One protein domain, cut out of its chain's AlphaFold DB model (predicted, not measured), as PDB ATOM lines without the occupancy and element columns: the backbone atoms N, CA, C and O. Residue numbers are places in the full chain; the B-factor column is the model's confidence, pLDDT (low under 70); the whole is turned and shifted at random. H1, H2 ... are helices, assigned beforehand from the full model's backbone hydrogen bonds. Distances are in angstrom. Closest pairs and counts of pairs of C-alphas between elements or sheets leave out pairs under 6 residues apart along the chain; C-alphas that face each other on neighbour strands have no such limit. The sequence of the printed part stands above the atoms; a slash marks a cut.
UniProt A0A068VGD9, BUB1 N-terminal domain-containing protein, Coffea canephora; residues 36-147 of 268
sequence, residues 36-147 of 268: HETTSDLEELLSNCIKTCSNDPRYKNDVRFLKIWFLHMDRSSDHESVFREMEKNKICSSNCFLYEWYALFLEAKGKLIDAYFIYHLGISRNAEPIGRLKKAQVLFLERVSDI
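This is residues 36 to 147 of the 268 residues of the protein "BUB1 N-terminal domain-containing protein" of Coffea canephora (UniProt A0A068VGD9). Six helices run back and forth in a zigzag from H1 at one end of the long axis to H6 at the other. H4, H5 and H6 form a three-helix up-and-down bundle; H1, H2 and H3 make a looser group beside it, with H1 and H3 each meeting H2 but not each other. The printed part has 112 residues, with six named helices, H1 to H6 in chain order, and no named strand: all helix. It is compact, with a radius of gyration of the C-alphas of 14.5 A and spans of 41 by 29 by 23 A.

H1, residues 39 to 53, begins at C-alpha 39 (-3.232, 27.581, -131.170) and is 21.1 A long. H2 is residues 63 to 75, H3 79 to 88, H4 96 to 108 and H5 112 to 124. H6, residues 130 to 147, is the longest at 25.8 A and ends at C-alpha 147 (0.414, 2.446, -108.922).

H1 and H2, a helical hairpin, touch at a steep tilt of 41 degrees; their closest C-alphas, Leu 46 and His 72, are 6.2 A apart. H2 and H3 only just touch, with 3 pairs of C-alphas within 8 A, and only at the corner; the closest are Met 73 and His 79, 5.2 A. H2 and H4 only just touch, also with 3 pairs, closest at Leu 66 and Leu 98, 7.1 A. H3 and H4 are near each other. H4 and H5 touch, opposite ways at 8 degrees, a shallow tilt, closest at the C-alphas of Ala 103 and Ala 115, 4.2 A. H5 and H6 touch, opposite ways at a shallow tilt of 18 degrees, closest at the C-alphas of Tyr 119 and Gln 137, 6.1 A. In all six helices every O i to N i+4 pair is within hydrogen-bond range.

The farthest C-alphas, Thr 52 and Asp 146, are 43.2 A apart. The printed part has no cut and no long link. Residues 37, 39 and 145 to 147 are under 70 in pLDDT.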
ATOM      1  N   HIS A  36       3.444  33.117-128.430       75.50
ATOM      2  CA  HIS A  36       2.259  33.959-128.618       75.50
ATOM      3  C   HIS A  36       0.920  33.223-128.416       75.50
ATOM      4  O   HIS A  36      -0.124  33.832-128.632       75.50
ATOM      5  N   GLU A  37       0.942  31.945-128.011       68.81
ATOM      6  CA  GLU A  37      -0.234  31.098-127.727       68.81
ATOM      7  C   GLU A  37      -1.313  31.071-128.836       68.81
ATOM      8  O   GLU A  37      -2.488  30.806-128.579       68.81
ATOM      9  N   THR A  38      -0.940  31.289-130.102       73.69
ATOM     10  CA  THR A  38      -1.870  31.174-131.236       73.69
ATOM     11  C   THR A  38      -2.038  29.706-131.642       73.69
ATOM     12  O   THR A  38      -1.275  29.150-132.431       73.69
ATOM     13  N   THR A  39      -3.036  29.039-131.057       65.19
ATOM     14  CA  THR A  39      -3.232  27.581-131.170       65.19
ATOM     15  C   THR A  39      -3.601  27.105-132.578       65.19
ATOM     16  O   THR A  39      -3.029  26.117-133.037       65.19
ATOM     17  N   SER A  40      -4.495  27.810-133.280       70.75
ATOM     18  CA  SER A  40      -4.940  27.450-134.638       70.75
ATOM     19  C   SER A  40      -3.807  27.519-135.659       70.75
ATOM     20  O   SER A  40      -3.606  26.593-136.442       70.75
ATOM     21  N   ASP A  41      -3.022  28.594-135.603       81.62
ATOM     22  CA  ASP A  41      -1.924  28.835-136.540       81.62
ATOM     23  C   ASP A  41      -0.811  27.801-136.333       81.62
ATOM     24  O   ASP A  41      -0.162  27.361-137.280       81.62
ATOM     25  N   LEU A  42      -0.609  27.364-135.087       83.94
ATOM     26  CA  LEU A  42       0.406  26.380-134.739       83.94
ATOM     27  C   LEU A  42       0.072  24.976-135.266       83.94
ATOM     28  O   LEU A  42       0.970  24.291-135.753       83.94
ATOM     29  N   GLU A  43      -1.187  24.536-135.215       84.31
ATOM     30  CA  GLU A  43      -1.588  23.234-135.775       84.31
ATOM     31  C   GLU A  43      -1.367  23.170-137.291       84.31
ATOM     32  O   GLU A  43      -0.817  22.186-137.803       84.31
ATOM     33  N   GLU A  44      -1.722  24.243-138.001       88.00
ATOM     34  CA  GLU A  44      -1.499  24.357-139.441       88.00
ATOM     35  C   GLU A  44       0.000  24.395-139.779       88.00
ATOM     36  O   GLU A  44       0.459  23.664-140.664       88.00
ATOM     37  N   LEU A  45       0.790  25.179-139.034       87.50
ATOM     38  CA  LEU A  45       2.246  25.242-139.190       87.50
ATOM     39  C   LEU A  45       2.908  23.875-138.978       87.50
ATOM     40  O   LEU A  45       3.780  23.494-139.764       87.50
ATOM     41  N   LEU A  46       2.489  23.117-137.960       88.38
ATOM     42  CA  LEU A  46       3.003  21.770-137.694       88.38
ATOM     43  C   LEU A  46       2.641  20.800-138.821       88.38
ATOM     44  O   LEU A  46       3.518  20.085-139.310       88.38
ATOM     45  N   SER A  47       1.383  20.807-139.276       88.75
ATOM     46  CA  SER A  47       0.927  19.954-140.383       88.75
ATOM     47  C   SER A  47       1.715  20.229-141.666       88.75
ATOM     48  O   SER A  47       2.174  19.299-142.337       88.75
ATOM     49  N   ASN A  48       1.927  21.505-141.992       89.06
ATOM     50  CA  ASN A  48       2.682  21.910-143.172       89.06
ATOM     51  C   ASN A  48       4.166  21.538-143.045       89.06
ATOM     52  O   ASN A  48       4.722  20.944-143.971       89.06
ATOM     53  N   CYS A  49       4.783  21.780-141.883       89.75
ATOM     54  CA  CYS A  49       6.164  21.382-141.608       89.75
ATOM     55  C   CYS A  49       6.364  19.872-141.800       89.75
ATOM     56  O   CYS A  49       7.284  19.447-142.503       89.75
ATOM     57  N   ILE A  50       5.469  19.062-141.227       90.31
ATOM     58  CA  ILE A  50       5.500  17.604-141.331       90.31
ATOM     59  C   ILE A  50       5.382  17.161-142.790       90.31
ATOM     60  O   ILE A  50       6.216  16.378-143.250       90.31
ATOM     61  N   LYS A  51       4.412  17.679-143.551       88.06
ATOM     62  CA  LYS A  51       4.219  17.311-144.966       88.06
ATOM     63  C   LYS A  51       5.435  17.648-145.825       88.06
ATOM     64  O   LYS A  51       5.832  16.841-146.664       88.06
ATOM     65  N   THR A  52       6.043  18.813-145.613       87.00
ATOM     66  CA  THR A  52       7.220  19.243-146.377       87.00
ATOM     67  C   THR A  52       8.471  18.447-145.996       87.00
ATOM     68  O   THR A  52       9.225  18.040-146.878       87.00
ATOM     69  N   CYS A  53       8.688  18.189-144.704       84.75
ATOM     70  CA  CYS A  53       9.927  17.579-144.212       84.75
ATOM     71  C   CYS A  53       9.909  16.041-144.212       84.75
ATOM     72  O   CYS A  53      10.976  15.436-144.263       84.75
ATOM     73  N   SER A  54       8.738  15.388-144.210       83.00
ATOM     74  CA  SER A  54       8.635  13.912-144.139       83.00
ATOM     75  C   SER A  54       9.262  13.187-145.330       83.00
ATOM     76  O   SER A  54       9.721  12.052-145.193       83.00
ATOM     77  N   ASN A  55       9.303  13.837-146.496       82.88
ATOM     78  CA  ASN A  55       9.902  13.265-147.701       82.88
ATOM     79  C   ASN A  55      11.429  13.409-147.735       82.88
ATOM     80  O   ASN A  55      12.085  12.718-148.516       82.88
ATOM     81  N   ASP A  56      12.009  14.281-146.906       85.38
ATOM     82  CA  ASP A  56      13.447  14.517-146.905       85.38
ATOM     83  C   ASP A  56      14.159  13.449-146.049       85.38
ATOM     84  O   ASP A  56      13.920  13.347-144.840       85.38
ATOM     85  N   PRO A  57      15.058  12.633-146.633       84.38
ATOM     86  CA  PRO A  57      15.766  11.592-145.896       84.38
ATOM     87  C   PRO A  57      16.653  12.142-144.772       84.38
ATOM     88  O   PRO A  57      16.944  11.404-143.829       84.38
ATOM     89  N   ARG A  58      17.058  13.420-144.832       86.31
ATOM     90  CA  ARG A  58      17.939  14.051-143.835       86.31
ATOM     91  C   ARG A  58      17.323  14.100-142.440       86.31
ATOM     92  O   ARG A  58      18.050  13.980-141.460       86.31
ATOM     93  N   TYR A  59      16.000  14.215-142.344       86.31
ATOM     94  CA  TYR A  59      15.309  14.350-141.058       86.31
ATOM     95  C   TYR A  59      14.776  13.042-140.498       86.31
ATOM     96  O   TYR A  59      14.252  13.028-139.386       86.31
ATOM     97  N   LYS A  60      14.924  11.923-141.223       86.00
ATOM     98  CA  LYS A  60      14.374  10.637-140.777       86.00
ATOM     99  C   LYS A  60      14.886  10.224-139.404       86.00
ATOM    100  O   LYS A  60      14.108   9.674-138.643       86.00
ATOM    101  N   ASN A  61      16.135  10.537-139.062       86.06
ATOM    102  CA  ASN A  61      16.728  10.237-137.753       86.06
ATOM    103  C   ASN A  61      17.072  11.498-136.937       86.06
ATOM    104  O   ASN A  61      17.867  11.422-136.001       86.06
ATOM    105  N   ASP A  62      16.497  12.658-137.277       88.56
ATOM    106  CA  ASP A  62      16.759  13.915-136.570       88.56
ATOM    107  C   ASP A  62      15.830  14.069-135.352       88.56
ATOM    108  O   ASP A  62      14.603  14.114-135.468       88.56
ATOM    109  N   VAL A  63      16.424  14.207-134.164       87.06
ATOM    110  CA  VAL A  63      15.702  14.392-132.893       87.06
ATOM    111  C   VAL A  63      14.912  15.709-132.871       87.06
ATOM    112  O   VAL A  63      13.887  15.802-132.196       87.06
ATOM    113  N   ARG A  64      15.339  16.738-133.613       89.00
ATOM    114  CA  ARG A  64      14.599  18.007-133.732       89.00
ATOM    115  C   ARG A  64      13.273  17.789-134.448       89.00
ATOM    116  O   ARG A  64      12.247  18.281-133.990       89.00
ATOM    117  N   PHE A  65      13.290  16.995-135.516       89.75
ATOM    118  CA  PHE A  65      12.074  16.628-136.231       89.75
ATOM    119  C   PHE A  65      11.183  15.728-135.373       89.75
ATOM    120  O   PHE A  65       9.975  15.941-135.314       89.75
ATOM    121  N   LEU A  66      11.774  14.803-134.608       88.88
ATOM    122  CA  LEU A  66      11.043  13.989-133.638       88.88
ATOM    123  C   LEU A  66      10.258  14.846-132.627       88.88
ATOM    124  O   LEU A  66       9.092  14.567-132.365       88.88
ATOM    125  N   LYS A  67      10.857  15.918-132.093       89.38
ATOM    126  CA  LYS A  67      10.163  16.842-131.175       89.38
ATOM    127  C   LYS A  67       8.952  17.521-131.820       89.38
ATOM    128  O   LYS A  67       7.927  17.664-131.163       89.38
ATOM    129  N   ILE A  68       9.055  17.906-133.094       89.50
ATOM    130  CA  ILE A  68       7.941  18.501-133.850       89.50
ATOM    131  C   ILE A  68       6.786  17.500-133.969       89.50
ATOM    132  O   ILE A  68       5.633  17.869-133.754       89.50
ATOM    133  N   TRP A  69       7.089  16.227-134.234       90.12
ATOM    134  CA  TRP A  69       6.079  15.166-134.264       90.12
ATOM    135  C   TRP A  69       5.374  14.976-132.926       90.12
ATOM    136  O   TRP A  69       4.153  14.860-132.904       90.12
ATOM    137  N   PHE A  70       6.108  14.989-131.812       89.06
ATOM    138  CA  PHE A  70       5.489  14.909-130.487       89.06
ATOM    139  C   PHE A  70       4.619  16.123-130.171       89.06
ATOM    140  O   PHE A  70       3.532  15.960-129.624       89.06
ATOM    141  N   LEU A  71       5.044  17.323-130.571       89.00
ATOM    142  CA  LEU A  71       4.229  18.528-130.416       89.00
ATOM    143  C   LEU A  71       2.935  18.447-131.240       89.00
ATOM    144  O   LEU A  71       1.871  18.836-130.765       89.00
ATOM    145  N   HIS A  72       3.007  17.903-132.457       89.12
ATOM    146  CA  HIS A  72       1.826  17.641-133.278       89.12
ATOM    147  C   HIS A  72       0.919  16.565-132.661       89.12
ATOM    148  O   HIS A  72      -0.299  16.711-132.650       89.12
ATOM    149  N   MET A  73       1.507  15.508-132.098       88.69
ATOM    150  CA  MET A  73       0.785  14.417-131.442       88.69
ATOM    151  C   MET A  73       0.036  14.868-130.182       88.69
ATOM    152  O   MET A  73      -1.060  14.377-129.930       88.69
ATOM    153  N   ASP A  74       0.606  15.794-129.407       87.25
ATOM    154  CA  ASP A  74      -0.026  16.363-128.210       87.25
ATOM    155  C   ASP A  74      -1.266  17.209-128.551       87.25
ATOM    156  O   ASP A  74      -2.257  17.191-127.825       87.25
ATOM    157  N   ARG A  75      -1.239  17.895-129.702       83.81
ATOM    158  CA  ARG A  75      -2.372  18.678-130.230       83.81
ATOM    159  C   ARG A  75      -3.410  17.822-130.952       83.81
ATOM    160  O   ARG A  75      -4.578  18.189-131.009       83.81
ATOM    161  N   SER A  76      -2.999  16.681-131.498       83.38
ATOM    162  CA  SER A  76      -3.910  15.764-132.175       83.38
ATOM    163  C   SER A  76      -4.819  15.043-131.177       83.38
ATOM    164  O   SER A  76      -4.376  14.502-130.160       83.38
ATOM    165  N   SER A  77      -6.107  14.954-131.512       83.88
ATOM    166  CA  SER A  77      -7.057  14.107-130.787       83.88
ATOM    167  C   SER A  77      -6.743  12.615-130.961       83.88
ATOM    168  O   SER A  77      -6.911  11.834-130.021       83.88
ATOM    169  N   ASP A  78      -6.225  12.224-132.129       88.44
ATOM    170  CA  ASP A  78      -5.869  10.848-132.479       88.44
ATOM    171  C   ASP A  78      -4.348  10.687-132.622       88.44
ATOM    172  O   ASP A  78      -3.756  10.816-133.697       88.44
ATOM    173  N   HIS A  79      -3.699  10.403-131.494       88.88
ATOM    174  CA  HIS A  79      -2.255  10.167-131.414       88.88
ATOM    175  C   HIS A  79      -1.824   8.827-132.029       88.88
ATOM    176  O   HIS A  79      -0.673   8.692-132.445       88.88
ATOM    177  N   GLU A  80      -2.733   7.853-132.140       90.69
ATOM    178  CA  GLU A  80      -2.440   6.532-132.710       90.69
ATOM    179  C   GLU A  80      -2.292   6.621-134.231       90.69
ATOM    180  O   GLU A  80      -1.374   6.027-134.803       90.69
ATOM    181  N   SER A  81      -3.143   7.417-134.886       91.31
ATOM    182  CA  SER A  81      -3.001   7.713-136.316       91.31
ATOM    183  C   SER A  81      -1.699   8.450-136.626       91.31
ATOM    184  O   SER A  81      -1.007   8.080-137.576       91.31
ATOM    185  N   VAL A  82      -1.319   9.428-135.794       91.62
ATOM    186  CA  VAL A  82      -0.045  10.157-135.937       91.62
ATOM    187  C   VAL A  82       1.140   9.199-135.793       91.62
ATOM    188  O   VAL A  82       2.041   9.199-136.631       91.62
ATOM    189  N   PHE A  83       1.129   8.322-134.785       92.31
ATOM    190  CA  PHE A  83       2.193   7.332-134.604       92.31
ATOM    191  C   PHE A  83       2.279   6.354-135.787       92.31
ATOM    192  O   PHE A  83       3.367   6.085-136.296       92.31
ATOM    193  N   ARG A  84       1.138   5.881-136.306       91.88
ATOM    194  CA  ARG A  84       1.092   5.005-137.491       91.88
ATOM    195  C   ARG A  84       1.682   5.678-138.730       91.88
ATOM    196  O   ARG A  84       2.355   5.022-139.529       91.88
ATOM    197  N   GLU A  85       1.443   6.977-138.904       91.25
ATOM    198  CA  GLU A  85       2.055   7.759-139.978       91.25
ATOM    199  C   GLU A  85       3.578   7.853-139.811       91.25
ATOM    200  O   GLU A  85       4.318   7.607-140.770       91.25
ATOM    201  N   MET A  86       4.062   8.108-138.590       91.50
ATOM    202  CA  MET A  86       5.498   8.103-138.284       91.50
ATOM    203  C   MET A  86       6.149   6.754-138.604       91.50
ATOM    204  O   MET A  86       7.231   6.715-139.198       91.50
ATOM    205  N   GLU A  87       5.491   5.643-138.265       90.44
ATOM    206  CA  GLU A  87       5.980   4.297-138.571       90.44
ATOM    207  C   GLU A  87       6.022   4.023-140.075       90.44
ATOM    208  O   GLU A  87       7.028   3.520-140.586       90.44
ATOM    209  N   LYS A  88       4.970   4.408-140.808       91.19
ATOM    210  CA  LYS A  88       4.912   4.278-142.272       91.19
ATOM    211  C   LYS A  88       6.050   5.045-142.946       91.19
ATOM    212  O   LYS A  88       6.679   4.531-143.872       91.19
ATOM    213  N   ASN A  89       6.346   6.243-142.449       88.88
ATOM    214  CA  ASN A  89       7.409   7.105-142.964       88.88
ATOM    215  C   ASN A  89       8.809   6.718-142.440       88.88
ATOM    216  O   ASN A  89       9.815   7.263-142.909       88.88
ATOM    217  N   LYS A  90       8.891   5.730-141.533       88.31
ATOM    218  CA  LYS A  90      10.114   5.258-140.859       88.31
ATOM    219  C   LYS A  90      10.866   6.382-140.143       88.31
ATOM    220  O   LYS A  90      12.085   6.508-140.265       88.31
ATOM    221  N   ILE A  91      10.126   7.216-139.422       88.56
ATOM    222  CA  ILE A  91      10.676   8.350-138.681       88.56
ATOM    223  C   ILE A  91      11.246   7.836-137.364       88.56
ATOM    224  O   ILE A  91      10.539   7.225-136.568       88.56
ATOM    225  N   CYS A  92      12.539   8.065-137.152       85.88
ATOM    226  CA  CYS A  92      13.305   7.764-135.945       85.88
ATOM    227  C   CYS A  92      13.168   6.315-135.458       85.88
ATOM    228  O   CYS A  92      13.333   6.041-134.272       85.88
ATOM    229  N   SER A  93      12.906   5.364-136.361       86.81
ATOM    230  CA  SER A  93      12.630   3.972-135.986       86.81
ATOM    231  C   SER A  93      13.813   3.281-135.300       86.81
ATOM    232  O   SER A  93      13.598   2.356-134.521       86.81
ATOM    233  N   SER A  94      15.045   3.729-135.562       87.62
ATOM    234  CA  SER A  94      16.266   3.232-134.916       87.62
ATOM    235  C   SER A  94      16.658   4.009-133.654       87.62
ATOM    236  O   SER A  94      17.630   3.641-133.002       87.62
ATOM    237  N   ASN A  95      15.949   5.085-133.309       90.31
ATOM    238  CA  ASN A  95      16.315   5.979-132.216       90.31
ATOM    239  C   ASN A  95      15.504   5.651-130.953       90.31
ATOM    240  O   ASN A  95      14.274   5.586-130.998       90.31
ATOM    241  N   CYS A  96      16.175   5.468-129.812       92.50
ATOM    242  CA  CYS A  96      15.495   5.122-128.563       92.50
ATOM    243  C   CYS A  96      14.516   6.206-128.085       92.50
ATOM    244  O   CYS A  96      13.511   5.868-127.460       92.50
ATOM    245  N   PHE A  97      14.778   7.485-128.393       90.62
ATOM    246  CA  PHE A  97      13.963   8.608-127.921       90.62
ATOM    247  C   PHE A  97      12.523   8.540-128.428       90.62
ATOM    248  O   PHE A  97      11.620   8.960-127.713       90.62
ATOM    249  N   LEU A  98      12.293   7.970-129.617       92.69
ATOM    250  CA  LEU A  98      10.944   7.762-130.143       92.69
ATOM    251  C   LEU A  98      10.117   6.898-129.184       92.69
ATOM    252  O   LEU A  98       9.016   7.275-128.793       92.69
ATOM    253  N   TYR A  99      10.663   5.746-128.799       93.81
ATOM    254  CA  TYR A  99       9.964   4.782-127.954       93.81
ATOM    255  C   TYR A  99       9.848   5.283-126.514       93.81
ATOM    256  O   TYR A  99       8.785   5.166-125.916       93.81
ATOM    257  N   GLU A 100      10.912   5.884-125.975       90.06
ATOM    258  CA  GLU A 100      10.916   6.442-124.617       90.06
ATOM    259  C   GLU A 100       9.876   7.562-124.468       90.06
ATOM    260  O   GLU A 100       9.040   7.509-123.568       90.06
ATOM    261  N   TRP A 101       9.873   8.553-125.364       92.06
ATOM    262  CA  TRP A 101       8.939   9.679-125.275       92.06
ATOM    263  C   TRP A 101       7.497   9.270-125.567       92.06
ATOM    264  O   TRP A 101       6.591   9.754-124.893       92.06
ATOM    265  N   TYR A 102       7.265   8.347-126.506       91.38
ATOM    266  CA  TYR A 102       5.908   7.879-126.783       91.38
ATOM    267  C   TYR A 102       5.345   7.030-125.641       91.38
ATOM    268  O   TYR A 102       4.188   7.204-125.264       91.38
ATOM    269  N   ALA A 103       6.166   6.185-125.016       92.00
ATOM    270  CA  ALA A 103       5.743   5.446-123.834       92.00
ATOM    271  C   ALA A 103       5.438   6.379-122.649       92.00
ATOM    272  O   ALA A 103       4.413   6.197-121.997       92.00
ATOM    273  N   LEU A 104       6.258   7.412-122.408       89.62
ATOM    274  CA  LEU A 104       5.985   8.433-121.384       89.62
ATOM    275  C   LEU A 104       4.690   9.209-121.663       89.62
ATOM    276  O   LEU A 104       3.912   9.475-120.748       89.62
ATOM    277  N   PHE A 105       4.431   9.548-122.925       88.50
ATOM    278  CA  PHE A 105       3.189  10.200-123.337       88.50
ATOM    279  C   PHE A 105       1.957   9.318-123.069       88.50
ATOM    280  O   PHE A 105       0.952   9.791-122.535       88.50
ATOM    281  N   LEU A 106       2.033   8.024-123.391       85.12
ATOM    282  CA  LEU A 106       0.961   7.063-123.114       85.12
ATOM    283  C   LEU A 106       0.767   6.833-121.612       85.12
ATOM    284  O   LEU A 106      -0.373   6.740-121.151       85.12
ATOM    285  N   GLU A 107       1.857   6.795-120.844       84.31
ATOM    286  CA  GLU A 107       1.831   6.716-119.384       84.31
ATOM    287  C   GLU A 107       1.094   7.917-118.775       84.31
ATOM    288  O   GLU A 107       0.200   7.723-117.952       84.31
ATOM    289  N   ALA A 108       1.373   9.140-119.242       84.31
ATOM    290  CA  ALA A 108       0.671  10.349-118.803       84.31
ATOM    291  C   ALA A 108      -0.835  10.324-119.135       84.31
ATOM    292  O   ALA A 108      -1.645  10.868-118.385       84.31
ATOM    293  N   LYS A 109      -1.231   9.648-120.223       79.31
ATOM    294  CA  LYS A 109      -2.640   9.394-120.571       79.31
ATOM    295  C   LYS A 109      -3.263   8.208-119.815       79.31
ATOM    296  O   LYS A 109      -4.443   7.924-120.010       79.31
ATOM    297  N   GLY A 110      -2.499   7.497-118.983       76.69
ATOM    298  CA  GLY A 110      -2.945   6.315-118.235       76.69
ATOM    299  C   GLY A 110      -3.013   5.020-119.057       76.69
ATOM    300  O   GLY A 110      -3.475   3.995-118.556       76.69
ATOM    301  N   LYS A 111      -2.536   5.022-120.306       81.81
ATOM    302  CA  LYS A 111      -2.503   3.853-121.200       81.81
ATOM    303  C   LYS A 111      -1.260   2.991-120.936       81.81
ATOM    304  O   LYS A 111      -0.375   2.863-121.780       81.81
ATOM    305  N   LEU A 112      -1.180   2.398-119.743       82.94
ATOM    306  CA  LEU A 112       0.017   1.680-119.271       82.94
ATOM    307  C   LEU A 112       0.360   0.436-120.109       82.94
ATOM    308  O   LEU A 112       1.532   0.154-120.346       82.94
ATOM    309  N   ILE A 113      -0.653  -0.298-120.579       81.19
ATOM    310  CA  ILE A 113      -0.454  -1.498-121.409       81.19
ATOM    311  C   ILE A 113       0.179  -1.112-122.751       81.19
ATOM    312  O   ILE A 113       1.163  -1.717-123.172       81.19
ATOM    313  N   ASP A 114      -0.340  -0.061-123.387       86.12
ATOM    314  CA  ASP A 114       0.199   0.440-124.651       86.12
ATOM    315  C   ASP A 114       1.635   0.946-124.449       86.12
ATOM    316  O   ASP A 114       2.532   0.576-125.204       86.12
ATOM    317  N   ALA A 115       1.892   1.703-123.374       87.81
ATOM    318  CA  ALA A 115       3.234   2.173-123.022       87.81
ATOM    319  C   ALA A 115       4.241   1.015-122.868       87.81
ATOM    320  O   ALA A 115       5.358   1.082-123.390       87.81
ATOM    321  N   TYR A 116       3.838  -0.081-122.217       87.81
ATOM    322  CA  TYR A 116       4.653  -1.291-122.099       87.81
ATOM    323  C   TYR A 116       4.993  -1.894-123.468       87.81
ATOM    324  O   TYR A 116       6.160  -2.205-123.737       87.81
ATOM    325  N   PHE A 117       4.004  -2.014-124.359       92.19
ATOM    326  CA  PHE A 117       4.229  -2.519-125.713       92.19
ATOM    327  C   PHE A 117       5.179  -1.632-126.519       92.19
ATOM    328  O   PHE A 117       5.997  -2.163-127.268       92.19
ATOM    329  N   ILE A 118       5.147  -0.311-126.333       93.75
ATOM    330  CA  ILE A 118       6.075   0.611-127.004       93.75
ATOM    331  C   ILE A 118       7.521   0.420-126.534       93.75
ATOM    332  O   ILE A 118       8.426   0.376-127.373       93.75
ATOM    333  N   TYR A 119       7.760   0.231-125.231       90.00
ATOM    334  CA  TYR A 119       9.097  -0.125-124.738       90.00
ATOM    335  C   TYR A 119       9.586  -1.442-125.351       90.00
ATOM    336  O   TYR A 119      10.708  -1.512-125.860       90.00
ATOM    337  N   HIS A 120       8.734  -2.469-125.368       91.44
ATOM    338  CA  HIS A 120       9.062  -3.754-125.987       91.44
ATOM    339  C   HIS A 120       9.328  -3.638-127.488       91.44
ATOM    340  O   HIS A 120      10.272  -4.253-127.993       91.44
ATOM    341  N   LEU A 121       8.549  -2.821-128.197       92.06
ATOM    342  CA  LEU A 121       8.728  -2.558-129.617       92.06
ATOM    343  C   LEU A 121      10.105  -1.943-129.891       92.06
ATOM    344  O   LEU A 121      10.832  -2.451-130.744       92.06
ATOM    345  N   GLY A 122      10.504  -0.918-129.136       92.69
ATOM    346  CA  GLY A 122      11.820  -0.295-129.295       92.69
ATOM    347  C   GLY A 122      12.983  -1.238-128.983       92.69
ATOM    348  O   GLY A 122      13.997  -1.219-129.684       92.69
ATOM    349  N   ILE A 123      12.824  -2.116-127.986       90.88
ATOM    350  CA  ILE A 123      13.823  -3.140-127.645       90.88
ATOM    351  C   ILE A 123      13.928  -4.184-128.759       90.88
ATOM    352  O   ILE A 123      15.037  -4.504-129.174       90.88
ATOM    353  N   SER A 124      12.802  -4.678-129.288       93.25
ATOM    354  CA  SER A 124      12.800  -5.649-130.397       93.25
ATOM    355  C   SER A 124      13.443  -5.096-131.673       93.25
ATOM    356  O   SER A 124      14.030  -5.844-132.451       93.25
ATOM    357  N   ARG A 125      13.381  -3.772-131.861       91.62
ATOM    358  CA  ARG A 125      14.007  -3.052-132.976       91.62
ATOM    359  C   ARG A 125      15.464  -2.657-132.713       91.62
ATOM    360  O   ARG A 125      16.072  -2.045-133.585       91.62
ATOM    361  N   ASN A 126      16.026  -3.006-131.552       91.12
ATOM    362  CA  ASN A 126      17.373  -2.624-131.120       91.12
ATOM    363  C   ASN A 126      17.641  -1.112-131.237       91.12
ATOM    364  O   ASN A 126      18.693  -0.696-131.714       91.12
ATOM    365  N   ALA A 127      16.680  -0.285-130.816       92.25
ATOM    366  CA  ALA A 127      16.809   1.165-130.909       92.25
ATOM    367  C   ALA A 127      17.986   1.683-130.061       92.25
ATOM    368  O   ALA A 127      18.098   1.373-128.871       92.25
ATOM    369  N   GLU A 128      18.854   2.495-130.658       89.44
ATOM    370  CA  GLU A 128      20.054   3.007-130.004       89.44
ATOM    371  C   GLU A 128      19.795   4.350-129.306       89.44
ATOM    372  O   GLU A 128      19.108   5.208-129.871       89.44
ATOM    373  N   PRO A 129      20.371   4.582-128.109       92.88
ATOM    374  CA  PRO A 129      21.084   3.637-127.236       92.88
ATOM    375  C   PRO A 129      20.167   2.654-126.476       92.88
ATOM    376  O   PRO A 129      19.389   3.040-125.601       92.88
ATOM    377  N   ILE A 130      20.349   1.348-126.704       88.12
ATOM    378  CA  ILE A 130      19.472   0.306-126.135       88.12
ATOM    379  C   ILE A 130      19.547   0.206-124.606       88.12
ATOM    380  O   ILE A 130      18.552  -0.086-123.943       88.12
ATOM    381  N   GLY A 131      20.721   0.478-124.025       88.00
ATOM    382  CA  GLY A 131      20.907   0.467-122.572       88.00
ATOM    383  C   GLY A 131      20.036   1.512-121.877       88.00
ATOM    384  O   GLY A 131      19.474   1.247-120.815       88.00
ATOM    385  N   ARG A 132      19.849   2.672-122.521       92.38
ATOM    386  CA  ARG A 132      18.956   3.724-122.035       92.38
ATOM    387  C   ARG A 132      17.505   3.261-122.067       92.38
ATOM    388  O   ARG A 132      16.811   3.413-121.068       92.38
ATOM    389  N   LEU A 133      17.077   2.655-123.173       90.88
ATOM    390  CA  LEU A 133      15.698   2.202-123.333       90.88
ATOM    391  C   LEU A 133      15.323   1.115-122.315       90.88
ATOM    392  O   LEU A 133      14.268   1.194-121.694       90.88
ATOM    393  N   LYS A 134      16.215   0.142-122.082       88.38
ATOM    394  CA  LYS A 134      16.019  -0.889-121.048       88.38
ATOM    395  C   LYS A 134      15.926  -0.281-119.650       88.38
ATOM    396  O   LYS A 134      15.046  -0.653-118.881       88.38
ATOM    397  N   LYS A 135      16.795   0.685-119.329       91.06
ATOM    398  CA  LYS A 135      16.734   1.400-118.047       91.06
ATOM    399  C   LYS A 135      15.413   2.161-117.889       91.06
ATOM    400  O   LYS A 135      14.809   2.100-116.825       91.06
ATOM    401  N   ALA A 136      14.954   2.842-118.938       86.69
ATOM    402  CA  ALA A 136      13.678   3.555-118.927       86.69
ATOM    403  C   ALA A 136      12.489   2.604-118.709       86.69
ATOM    404  O   ALA A 136      11.606   2.915-117.912       86.69
ATOM    405  N   GLN A 137      12.507   1.422-119.335       91.38
ATOM    406  CA  GLN A 137      11.490   0.390-119.124       91.38
ATOM    407  C   GLN A 137      11.447  -0.097-117.667       91.38
ATOM    408  O   GLN A 137      10.361  -0.229-117.112       91.38
ATOM    409  N   VAL A 138      12.601  -0.346-117.037       87.50
ATOM    410  CA  VAL A 138      12.654  -0.763-115.622       87.50
ATOM    411  C   VAL A 138      12.032   0.302-114.720       87.50
ATOM    412  O   VAL A 138      11.135  -0.012-113.948       87.50
ATOM    413  N   LEU A 139      12.419   1.571-114.893       85.56
ATOM    414  CA  LEU A 139      11.846   2.686-114.128       85.56
ATOM    415  C   LEU A 139      10.330   2.822-114.347       85.56
ATOM    416  O   LEU A 139       9.603   3.210-113.439       85.56
ATOM    417  N   PHE A 140       9.846   2.549-115.561       88.19
ATOM    418  CA  PHE A 140       8.414   2.505-115.853       88.19
ATOM    419  C   PHE A 140       7.716   1.379-115.083       88.19
ATOM    420  O   PHE A 140       6.691   1.622-114.454       88.19
ATOM    421  N   LEU A 141       8.277   0.168-115.081       79.44
ATOM    422  CA  LEU A 141       7.705  -0.968-114.353       79.44
ATOM    423  C   LEU A 141       7.680  -0.741-112.837       79.44
ATOM    424  O   LEU A 141       6.699  -1.116-112.201       79.44
ATOM    425  N   GLU A 142       8.698  -0.086-112.275       78.19
ATOM    426  CA  GLU A 142       8.705   0.344-110.869       78.19
ATOM    427  C   GLU A 142       7.520   1.277-110.573       78.19
ATOM    428  O   GLU A 142       6.719   0.990-109.685       78.19
ATOM    429  N   ARG A 143       7.309   2.321-111.390       82.19
ATOM    430  CA  ARG A 143       6.160   3.236-111.226       82.19
ATOM    431  C   ARG A 143       4.816   2.532-111.382       82.19
ATOM    432  O   ARG A 143       3.880   2.817-110.639       82.19
ATOM    433  N   VAL A 144       4.695   1.612-112.340       74.00
ATOM    434  CA  VAL A 144       3.471   0.819-112.523       74.00
ATOM    435  C   VAL A 144       3.217  -0.073-111.312       74.00
ATOM    436  O   VAL A 144       2.073  -0.168-110.874       74.00
ATOM    437  N   SER A 145       4.258  -0.690-110.749       69.25
ATOM    438  CA  SER A 145       4.156  -1.487-109.525       69.25
ATOM    439  C   SER A 145       3.630  -0.649-108.361       69.25
ATOM    440  O   SER A 145       2.679  -1.062-107.697       69.25
ATOM    441  N   ASP A 146       4.167   0.558-108.170       69.62
ATOM    442  CA  ASP A 146       3.700   1.484-107.134       69.62
ATOM    443  C   ASP A 146       2.225   1.864-107.342       69.62
ATOM    444  O   ASP A 146       1.434   1.848-106.397       69.62
ATOM    445  N   ILE A 147       1.815   2.145-108.584       68.31
ATOM    446  CA  ILE A 147       0.414   2.446-108.922       68.31
ATOM    447  C   ILE A 147      -0.493   1.252-108.607       68.31
ATOM    448  O   ILE A 147      -1.556   1.433-108.013       68.31
TER     449      ILE A 147